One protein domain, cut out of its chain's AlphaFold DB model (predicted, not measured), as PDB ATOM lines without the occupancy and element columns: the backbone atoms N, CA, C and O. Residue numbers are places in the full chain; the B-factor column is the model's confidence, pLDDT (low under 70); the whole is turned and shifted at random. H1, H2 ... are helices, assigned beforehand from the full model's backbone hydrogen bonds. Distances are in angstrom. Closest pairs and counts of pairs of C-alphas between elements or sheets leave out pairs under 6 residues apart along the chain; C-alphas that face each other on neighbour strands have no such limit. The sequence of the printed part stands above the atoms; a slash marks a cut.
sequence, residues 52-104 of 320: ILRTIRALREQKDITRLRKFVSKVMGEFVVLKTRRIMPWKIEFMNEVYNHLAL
ATOM      1  N   ILE A  52     -10.838  33.573 -11.644       88.06
ATOM      2  CA  ILE A  52     -10.502  33.918 -13.031       88.06
ATOM      3  C   ILE A  52      -9.088  34.513 -13.136       88.06
ATOM      4  O   ILE A  52      -8.311  34.100 -13.996       88.06
ATOM      5  N   LEU A  53      -8.719  35.449 -12.250       86.62
ATOM      6  CA  LEU A  53      -7.368  36.027 -12.243       86.62
ATOM      7  C   LEU A  53      -6.289  34.997 -11.891       86.62
ATOM      8  O   LEU A  53      -5.202  35.047 -12.464       86.62
ATOM      9  N   ARG A  54      -6.564  34.058 -10.976       87.88
ATOM     10  CA  ARG A  54      -5.642  32.951 -10.672       87.88
ATOM     11  C   ARG A  54      -5.440  32.062 -11.894       87.88
ATOM     12  O   ARG A  54      -4.297  31.770 -12.223       87.88
ATOM     13  N   THR A  55      -6.512  31.719 -12.605       90.31
ATOM     14  CA  THR A  55      -6.430  30.938 -13.846       90.31
ATOM     15  C   THR A  55      -5.619  31.665 -14.917       90.31
ATOM     16  O   THR A  55      -4.753  31.058 -15.535       90.31
ATOM     17  N   ILE A  56      -5.822  32.975 -15.103       89.81
ATOM     18  CA  ILE A  56      -5.028  33.785 -16.047       89.81
ATOM     19  C   ILE A  56      -3.540  33.765 -15.687       89.81
ATOM     20  O   ILE A  56      -2.696  33.621 -16.569       89.81
ATOM     21  N   ARG A  57      -3.208  33.895 -14.398       88.00
ATOM     22  CA  ARG A  57      -1.816  33.850 -13.930       88.00
ATOM     23  C   ARG A  57      -1.194  32.474 -14.152       88.00
ATOM     24  O   ARG A  57      -0.096  32.416 -14.693       88.00
ATOM     25  N   ALA A  58      -1.922  31.401 -13.849       90.12
ATOM     26  CA  ALA A  58      -1.475  30.034 -14.104       90.12
ATOM     27  C   ALA A  58      -1.240  29.773 -15.603       90.12
ATOM     28  O   ALA A  58      -0.201  29.240 -15.983       90.12
ATOM     29  N   LEU A  59      -2.152  30.216 -16.477       90.00
ATOM     30  CA  LEU A  59      -1.984  30.101 -17.932       90.00
ATOM     31  C   LEU A  59      -0.788  30.912 -18.449       90.00
ATOM     32  O   LEU A  59      -0.100  30.477 -19.371       90.00
ATOM     33  N   ARG A  60      -0.509  32.076 -17.847       87.94
ATOM     34  CA  ARG A  60       0.677  32.876 -18.178       87.94
ATOM     35  C   ARG A  60       1.969  32.182 -17.749       87.94
ATOM     36  O   ARG A  60       2.922  32.181 -18.518       87.94
ATOM     37  N   GLU A  61       2.007  31.577 -16.565       89.38
ATOM     38  CA  GLU A  61       3.163  30.794 -16.099       89.38
ATOM     39  C   GLU A  61       3.445  29.595 -17.016       89.38
ATOM     40  O   GLU A  61       4.601  29.307 -17.318       89.38
ATOM     41  N   GLN A  62       2.391  28.964 -17.544       89.88
ATOM     42  CA  GLN A  62       2.484  27.884 -18.533       89.88
ATOM     43  C   GLN A  62       2.881  28.358 -19.944       89.88
ATOM     44  O   GLN A  62       3.127  27.523 -20.811       89.88
ATOM     45  N   LYS A  63       2.943  29.676 -20.195       86.62
ATOM     46  CA  LYS A  63       3.220  30.303 -21.505       86.62
ATOM     47  C   LYS A  63       2.278  29.863 -22.640       86.62
ATOM     48  O   LYS A  63       2.604  30.012 -23.817       86.62
ATOM     49  N   ASP A  64       1.083  29.375 -22.308       89.31
ATOM     50  CA  ASP A  64       0.121  28.869 -23.290       89.31
ATOM     51  C   ASP A  64      -0.812  29.991 -23.786       89.31
ATOM     52  O   ASP A  64      -1.951  30.175 -23.339       89.31
ATOM     53  N   ILE A  65      -0.289  30.804 -24.707       90.56
ATOM     54  CA  ILE A  65      -0.923  32.050 -25.170       90.56
ATOM     55  C   ILE A  65      -2.239  31.793 -25.908       90.56
ATOM     56  O   ILE A  65      -3.186  32.572 -25.779       90.56
ATOM     57  N   THR A  66      -2.330  30.705 -26.675       91.00
ATOM     58  CA  THR A  66      -3.536  30.400 -27.461       91.00
ATOM     59  C   THR A  66      -4.726  30.103 -26.551       91.00
ATOM     60  O   THR A  66      -5.818  30.644 -26.751       91.00
ATOM     61  N   ARG A  67      -4.505  29.304 -25.500       92.44
ATOM     62  CA  ARG A  67      -5.511  29.028 -24.473       92.44
ATOM     63  C   ARG A  67      -5.836  30.279 -23.670       92.44
ATOM     64  O   ARG A  67      -7.013  30.538 -23.427       92.44
ATOM     65  N   LEU A  68      -4.832  31.089 -23.329       93.00
ATOM     66  CA  LEU A  68      -5.036  32.351 -22.620       93.00
ATOM     67  C   LEU A  68      -5.906  33.334 -23.420       93.00
ATOM     68  O   LEU A  68      -6.874  33.858 -22.873       93.00
ATOM     69  N   ARG A  69      -5.633  33.538 -24.716       92.88
ATOM     70  CA  ARG A  69      -6.457  34.385 -25.599       92.88
ATOM     71  C   ARG A  69      -7.901  33.895 -25.671       92.88
ATOM     72  O   ARG A  69      -8.824  34.684 -25.476       92.88
ATOM     73  N   LYS A  70      -8.109  32.590 -25.883       92.56
ATOM     74  CA  LYS A  70      -9.453  31.984 -25.912       92.56
ATOM     75  C   LYS A  70     -10.186  32.175 -24.582       92.56
ATOM     76  O   LYS A  70     -11.349  32.574 -24.577       92.56
ATOM     77  N   PHE A  71      -9.501  31.952 -23.461       93.81
ATOM     78  CA  PHE A  71     -10.068  32.126 -22.125       93.81
ATOM     79  C   PHE A  71     -10.448  33.584 -21.843       93.81
ATOM     80  O   PHE A  71     -11.569  33.848 -21.414       93.81
ATOM     81  N   VAL A  72      -9.560  34.540 -22.138       93.19
ATOM     82  CA  VAL A  72      -9.840  35.976 -21.967       93.19
ATOM     83  C   VAL A  72     -10.991  36.419 -22.866       93.19
ATOM     84  O   VAL A  72     -11.884  37.125 -22.399       93.19
ATOM     85  N   SER A  73     -11.021  35.970 -24.123       91.19
ATOM     86  CA  SER A  73     -12.120  36.261 -25.046       91.19
ATOM     87  C   SER A  73     -13.460  35.761 -24.497       91.19
ATOM     88  O   SER A  73     -14.420  36.532 -24.450       91.19
ATOM     89  N   LYS A  74     -13.501  34.527 -23.973       91.81
ATOM     90  CA  LYS A  74     -14.695  33.933 -23.354       91.81
ATOM     91  C   LYS A  74     -15.140  34.684 -22.100       91.81
ATOM     92  O   LYS A  74     -16.284  35.116 -22.013       91.81
ATOM     93  N   VAL A  75     -14.236  34.902 -21.142       91.56
ATOM     94  CA  VAL A  75     -14.535  35.632 -19.896       91.56
ATOM     95  C   VAL A  75     -15.058  37.030 -20.210       91.56
ATOM     96  O   VAL A  75     -16.056  37.478 -19.648       91.56
ATOM     97  N   MET A  76     -14.393  37.736 -21.117       90.00
ATOM     98  CA  MET A  76     -14.786  39.098 -21.424       90.00
ATOM     99  C   MET A  76     -16.061  39.173 -22.265       90.00
ATOM    100  O   MET A  76     -16.827  40.111 -22.081       90.00
ATOM    101  N   GLY A  77     -16.307  38.204 -23.151       86.31
ATOM    102  CA  GLY A  77     -17.493  38.146 -24.007       86.31
ATOM    103  C   GLY A  77     -18.757  37.644 -23.306       86.31
ATOM    104  O   GLY A  77     -19.832  38.175 -23.561       86.31
ATOM    105  N   GLU A  78     -18.640  36.670 -22.402       87.81
ATOM    106  CA  GLU A  78     -19.788  36.024 -21.746       87.81
ATOM    107  C   GLU A  78     -19.991  36.524 -20.312       87.81
ATOM    108  O   GLU A  78     -21.094  36.903 -19.927       87.81
ATOM    109  N   PHE A  79     -18.930  36.570 -19.501       86.62
ATOM    110  CA  PHE A  79     -19.058  36.900 -18.081       86.62
ATOM    111  C   PHE A  79     -19.131  38.412 -17.856       86.62
ATOM    112  O   PHE A  79     -20.068  38.905 -17.229       86.62
ATOM    113  N   VAL A  80     -18.164  39.176 -18.371       85.44
ATOM    114  CA  VAL A  80     -18.041  40.610 -18.055       85.44
ATOM    115  C   VAL A  80     -19.121  41.453 -18.724       85.44
ATOM    116  O   VAL A  80     -19.603  42.410 -18.110       85.44
ATOM    117  N   VAL A  81     -19.529  41.117 -19.951       85.12
ATOM    118  CA  VAL A  81     -20.574  41.849 -20.693       85.12
ATOM    119  C   VAL A  81     -21.890  41.883 -19.911       85.12
ATOM    120  O   VAL A  81     -22.488  42.951 -19.794       85.12
ATOM    121  N   LEU A  82     -22.277  40.770 -19.280       84.50
ATOM    122  CA  LEU A  82     -23.523  40.660 -18.513       84.50
ATOM    123  C   LEU A  82     -23.500  41.439 -17.185       84.50
ATOM    124  O   LEU A  82     -24.550  41.756 -16.624       84.50
ATOM    125  N   LYS A  83     -22.318  41.765 -16.649       82.31
ATOM    126  CA  LYS A  83     -22.195  42.457 -15.357       82.31
ATOM    127  C   LYS A  83     -22.265  43.973 -15.540       82.31
ATOM    128  O   LYS A  83     -21.463  44.591 -16.244       82.31
ATOM    129  N   THR A  84     -23.197  44.609 -14.840       81.06
ATOM    130  CA  THR A  84     -23.279  46.075 -14.745       81.06
ATOM    131  C   THR A  84     -22.406  46.599 -13.602       81.06
ATOM    132  O   THR A  84     -22.050  45.846 -12.696       81.06
ATOM    133  N   ARG A  85     -22.097  47.906 -13.589       76.06
ATOM    134  CA  ARG A  85     -21.323  48.538 -12.497       76.06
ATOM    135  C   ARG A  85     -21.976  48.377 -11.117       76.06
ATOM    136  O   ARG A  85     -21.274  48.362 -10.120       76.06
ATOM    137  N   ARG A  86     -23.305  48.225 -11.054       78.69
ATOM    138  CA  ARG A  86     -24.026  47.958  -9.796       78.69
ATOM    139  C   ARG A  86     -23.722  46.562  -9.248       78.69
ATOM    140  O   ARG A  86     -23.588  46.391  -8.046       78.69
ATOM    141  N   ILE A  87     -23.607  45.571 -10.133       79.81
ATOM    142  CA  ILE A  87     -23.332  44.173  -9.769       79.81
ATOM    143  C   ILE A  87     -21.829  43.952  -9.555       79.81
ATOM    144  O   ILE A  87     -21.440  43.149  -8.710       79.81
ATOM    145  N   MET A  88     -20.997  44.666 -10.318       78.06
ATOM    146  CA  MET A  88     -19.540  44.604 -10.270       78.06
ATOM    147  C   MET A  88     -18.958  46.028 -10.274       78.06
ATOM    148  O   MET A  88     -18.631  46.556 -11.342       78.06
ATOM    149  N   PRO A  89     -18.822  46.663  -9.095       78.88
ATOM    150  CA  PRO A  89     -18.247  48.006  -8.977       78.88
ATOM    151  C   PRO A  89     -16.819  48.082  -9.531       78.88
ATOM    152  O   PRO A  89     -16.483  49.022 -10.241       78.88
ATOM    153  N   TRP A  90     -16.043  47.018  -9.314       80.81
ATOM    154  CA  TRP A  90     -14.640  46.856  -9.721       80.81
ATOM    155  C   TRP A  90     -14.453  46.390 -11.172       80.81
ATOM    156  O   TRP A  90     -13.424  45.814 -11.531       80.81
ATOM    157  N   LYS A  91     -15.489  46.524 -12.010       85.06
ATOM    158  CA  LYS A  91     -15.486  45.988 -13.379       85.06
ATOM    159  C   LYS A  91     -14.357  46.592 -14.213       85.06
ATOM    160  O   LYS A  91     -13.750  45.882 -15.006       85.06
ATOM    161  N   ILE A  92     -14.078  47.883 -14.045       86.00
ATOM    162  CA  ILE A  92     -13.069  48.605 -14.832       86.00
ATOM    163  C   ILE A  92     -11.666  48.121 -14.469       86.00
ATOM    164  O   ILE A  92     -10.885  47.774 -15.348       86.00
ATOM    165  N   GLU A  93     -11.378  48.050 -13.175       85.38
ATOM    166  CA  GLU A  93     -10.109  47.600 -12.619       85.38
ATOM    167  C   GLU A  93      -9.841  46.153 -13.020       85.38
ATOM    168  O   GLU A  93      -8.761  45.837 -13.509       85.38
ATOM    169  N   PHE A  94     -10.851  45.288 -12.902       87.31
ATOM    170  CA  PHE A  94     -10.748  43.907 -13.356       87.31
ATOM    171  C   PHE A  94     -10.449  43.811 -14.854       87.31
ATOM    172  O   PHE A  94      -9.548  43.075 -15.247       87.31
ATOM    173  N   MET A  95     -11.165  44.566 -15.695       89.69
ATOM    174  CA  MET A  95     -10.910  44.558 -17.136       89.69
ATOM    175  C   MET A  95      -9.488  45.021 -17.458       89.69
ATOM    176  O   MET A  95      -8.806  44.368 -18.246       89.69
ATOM    177  N   ASN A  96      -9.020  46.095 -16.818       89.50
ATOM    178  CA  ASN A  96      -7.656  46.592 -16.983       89.50
ATOM    179  C   ASN A  96      -6.620  45.519 -16.621       89.50
ATOM    180  O   ASN A  96      -5.699  45.279 -17.395       89.50
ATOM    181  N   GLU A  97      -6.779  44.852 -15.476       88.06
ATOM    182  CA  GLU A  97      -5.861  43.800 -15.021       88.06
ATOM    183  C   GLU A  97      -5.819  42.614 -15.988       88.06
ATOM    184  O   GLU A  97      -4.739  42.165 -16.373       88.06
ATOM    185  N   VAL A  98      -6.978  42.129 -16.436       91.44
ATOM    186  CA  VAL A  98      -7.047  41.009 -17.386       91.44
ATOM    187  C   VAL A  98      -6.377  41.371 -18.714       91.44
ATOM    188  O   VAL A  98      -5.554  40.598 -19.206       91.44
ATOM    189  N   TYR A  99      -6.675  42.545 -19.285       92.81
ATOM    190  CA  TYR A  99      -6.056  42.965 -20.546       92.81
ATOM    191  C   TYR A  99      -4.562  43.237 -20.404       92.81
ATOM    192  O   TYR A  99      -3.808  42.918 -21.318       92.81
ATOM    193  N   ASN A 100      -4.110  43.782 -19.277       91.56
ATOM    194  CA  ASN A 100      -2.686  43.985 -19.030       91.56
ATOM    195  C   ASN A 100      -1.946  42.650 -18.882       91.56
ATOM    196  O   ASN A 100      -0.872  42.491 -19.459       91.56
ATOM    197  N   HIS A 101      -2.516  41.670 -18.174       90.06
ATOM    198  CA  HIS A 101      -1.936  40.328 -18.079       90.06
ATOM    199  C   HIS A 101      -1.836  39.646 -19.447       90.06
ATOM    200  O   HIS A 101      -0.797  39.058 -19.757       90.06
ATOM    201  N   LEU A 102      -2.873  39.771 -20.280       93.19
ATOM    202  CA  LEU A 102      -2.828  39.287 -21.655       93.19
ATOM    203  C   LEU A 102      -1.735  40.009 -22.455       93.19
ATOM    204  O   LEU A 102      -0.892  39.357 -23.065       93.19
ATOM    205  N   ALA A 103      -1.694  41.338 -22.412       92.38
ATOM    206  CA  ALA A 103      -0.715  42.125 -23.154       92.38
ATOM    207  C   ALA A 103       0.733  41.760 -22.781       92.38
ATOM    208  O   ALA A 103       1.579  41.596 -23.655       92.38
ATOM    209  N   LEU A 104       1.009  41.557 -21.491       91.31
ATOM    210  CA  LEU A 104       2.321  41.116 -21.017       91.31
ATOM    211  C   LEU A 104       2.703  39.742 -21.574       91.31
ATOM    212  O   LEU A 104       3.826  39.580 -22.042       91.31
TER     213      LEU A 104
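AT A GLANCE: This is residues 52 to 104 of the 320 residues of an uncharacterized protein of Drosophila virilis (UniProt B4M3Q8). Three helices lie side by side in a small up-and-down bundle, each running against the one before it in the chain, with their centres in a triangle. The longest, H2, pairs with H3, while the short H1 packs beside the first part of H2, residues 65 to 72; the loop of residues 83 to 90 joins H2 to H3 at the end away from the H1 to H2 link. The printed part has 53 residues with three named helices, in the order H1, H2, H3, and no named strand; the class is all helix. It is compact, with a radius of gyration of the C-alphas of 11.2 A, and only just elongated, spanning 34 by 17 by 16 A.

HOW THE PARTS SIT: Begin with H2, residues 65 to 82, and look near residue 76 for its kink of 27 degrees. With residues 65 to 72 alone it touches H1, residues 52 to 61; the closest C-alphas, of Leu 59 and Leu 68, are 6.0 A apart. This helical hairpin has a shallow tilt of 12 degrees, opposite ways. H2 also touches H3, residues 91 to 104, in a second helical hairpin at a shallow tilt of 12 degrees, opposite ways; the closest C-alphas are those of Arg 69 and Leu 102, 7.3 A. H3 touches H1 with residues 98 to 101 alone, the same way at a shallow tilt of 9 degrees; the closest C-alphas, of Leu 53 and Val 98, are 7.2 A apart. Every O i to N i+4 pair is within hydrogen-bond range in H1 and H3, and 11 of 14 in H2.

IN THESE COORDINATES: Find C-alpha 65 at (-0.923, 32.050, -25.170); from there H2 runs 25.1 A to C-alpha 82. H1 begins at C-alpha 52, (-10.502, 33.918, -13.031), and measures 14.3 A to C-alpha 61. H3 runs 20.0 A from C-alpha 91 to C-alpha 104 at (2.321, 41.116, -21.017).

THE WHOLE: Look to Lys 63 and Arg 86 for the two C-alphas farthest apart, 34.5 A. The printed part has no cut; the link H1 to H2 is tight and the link H2 to H3 short. Mean pLDDT of the printed part is 88.0, and no printed residue is under 70.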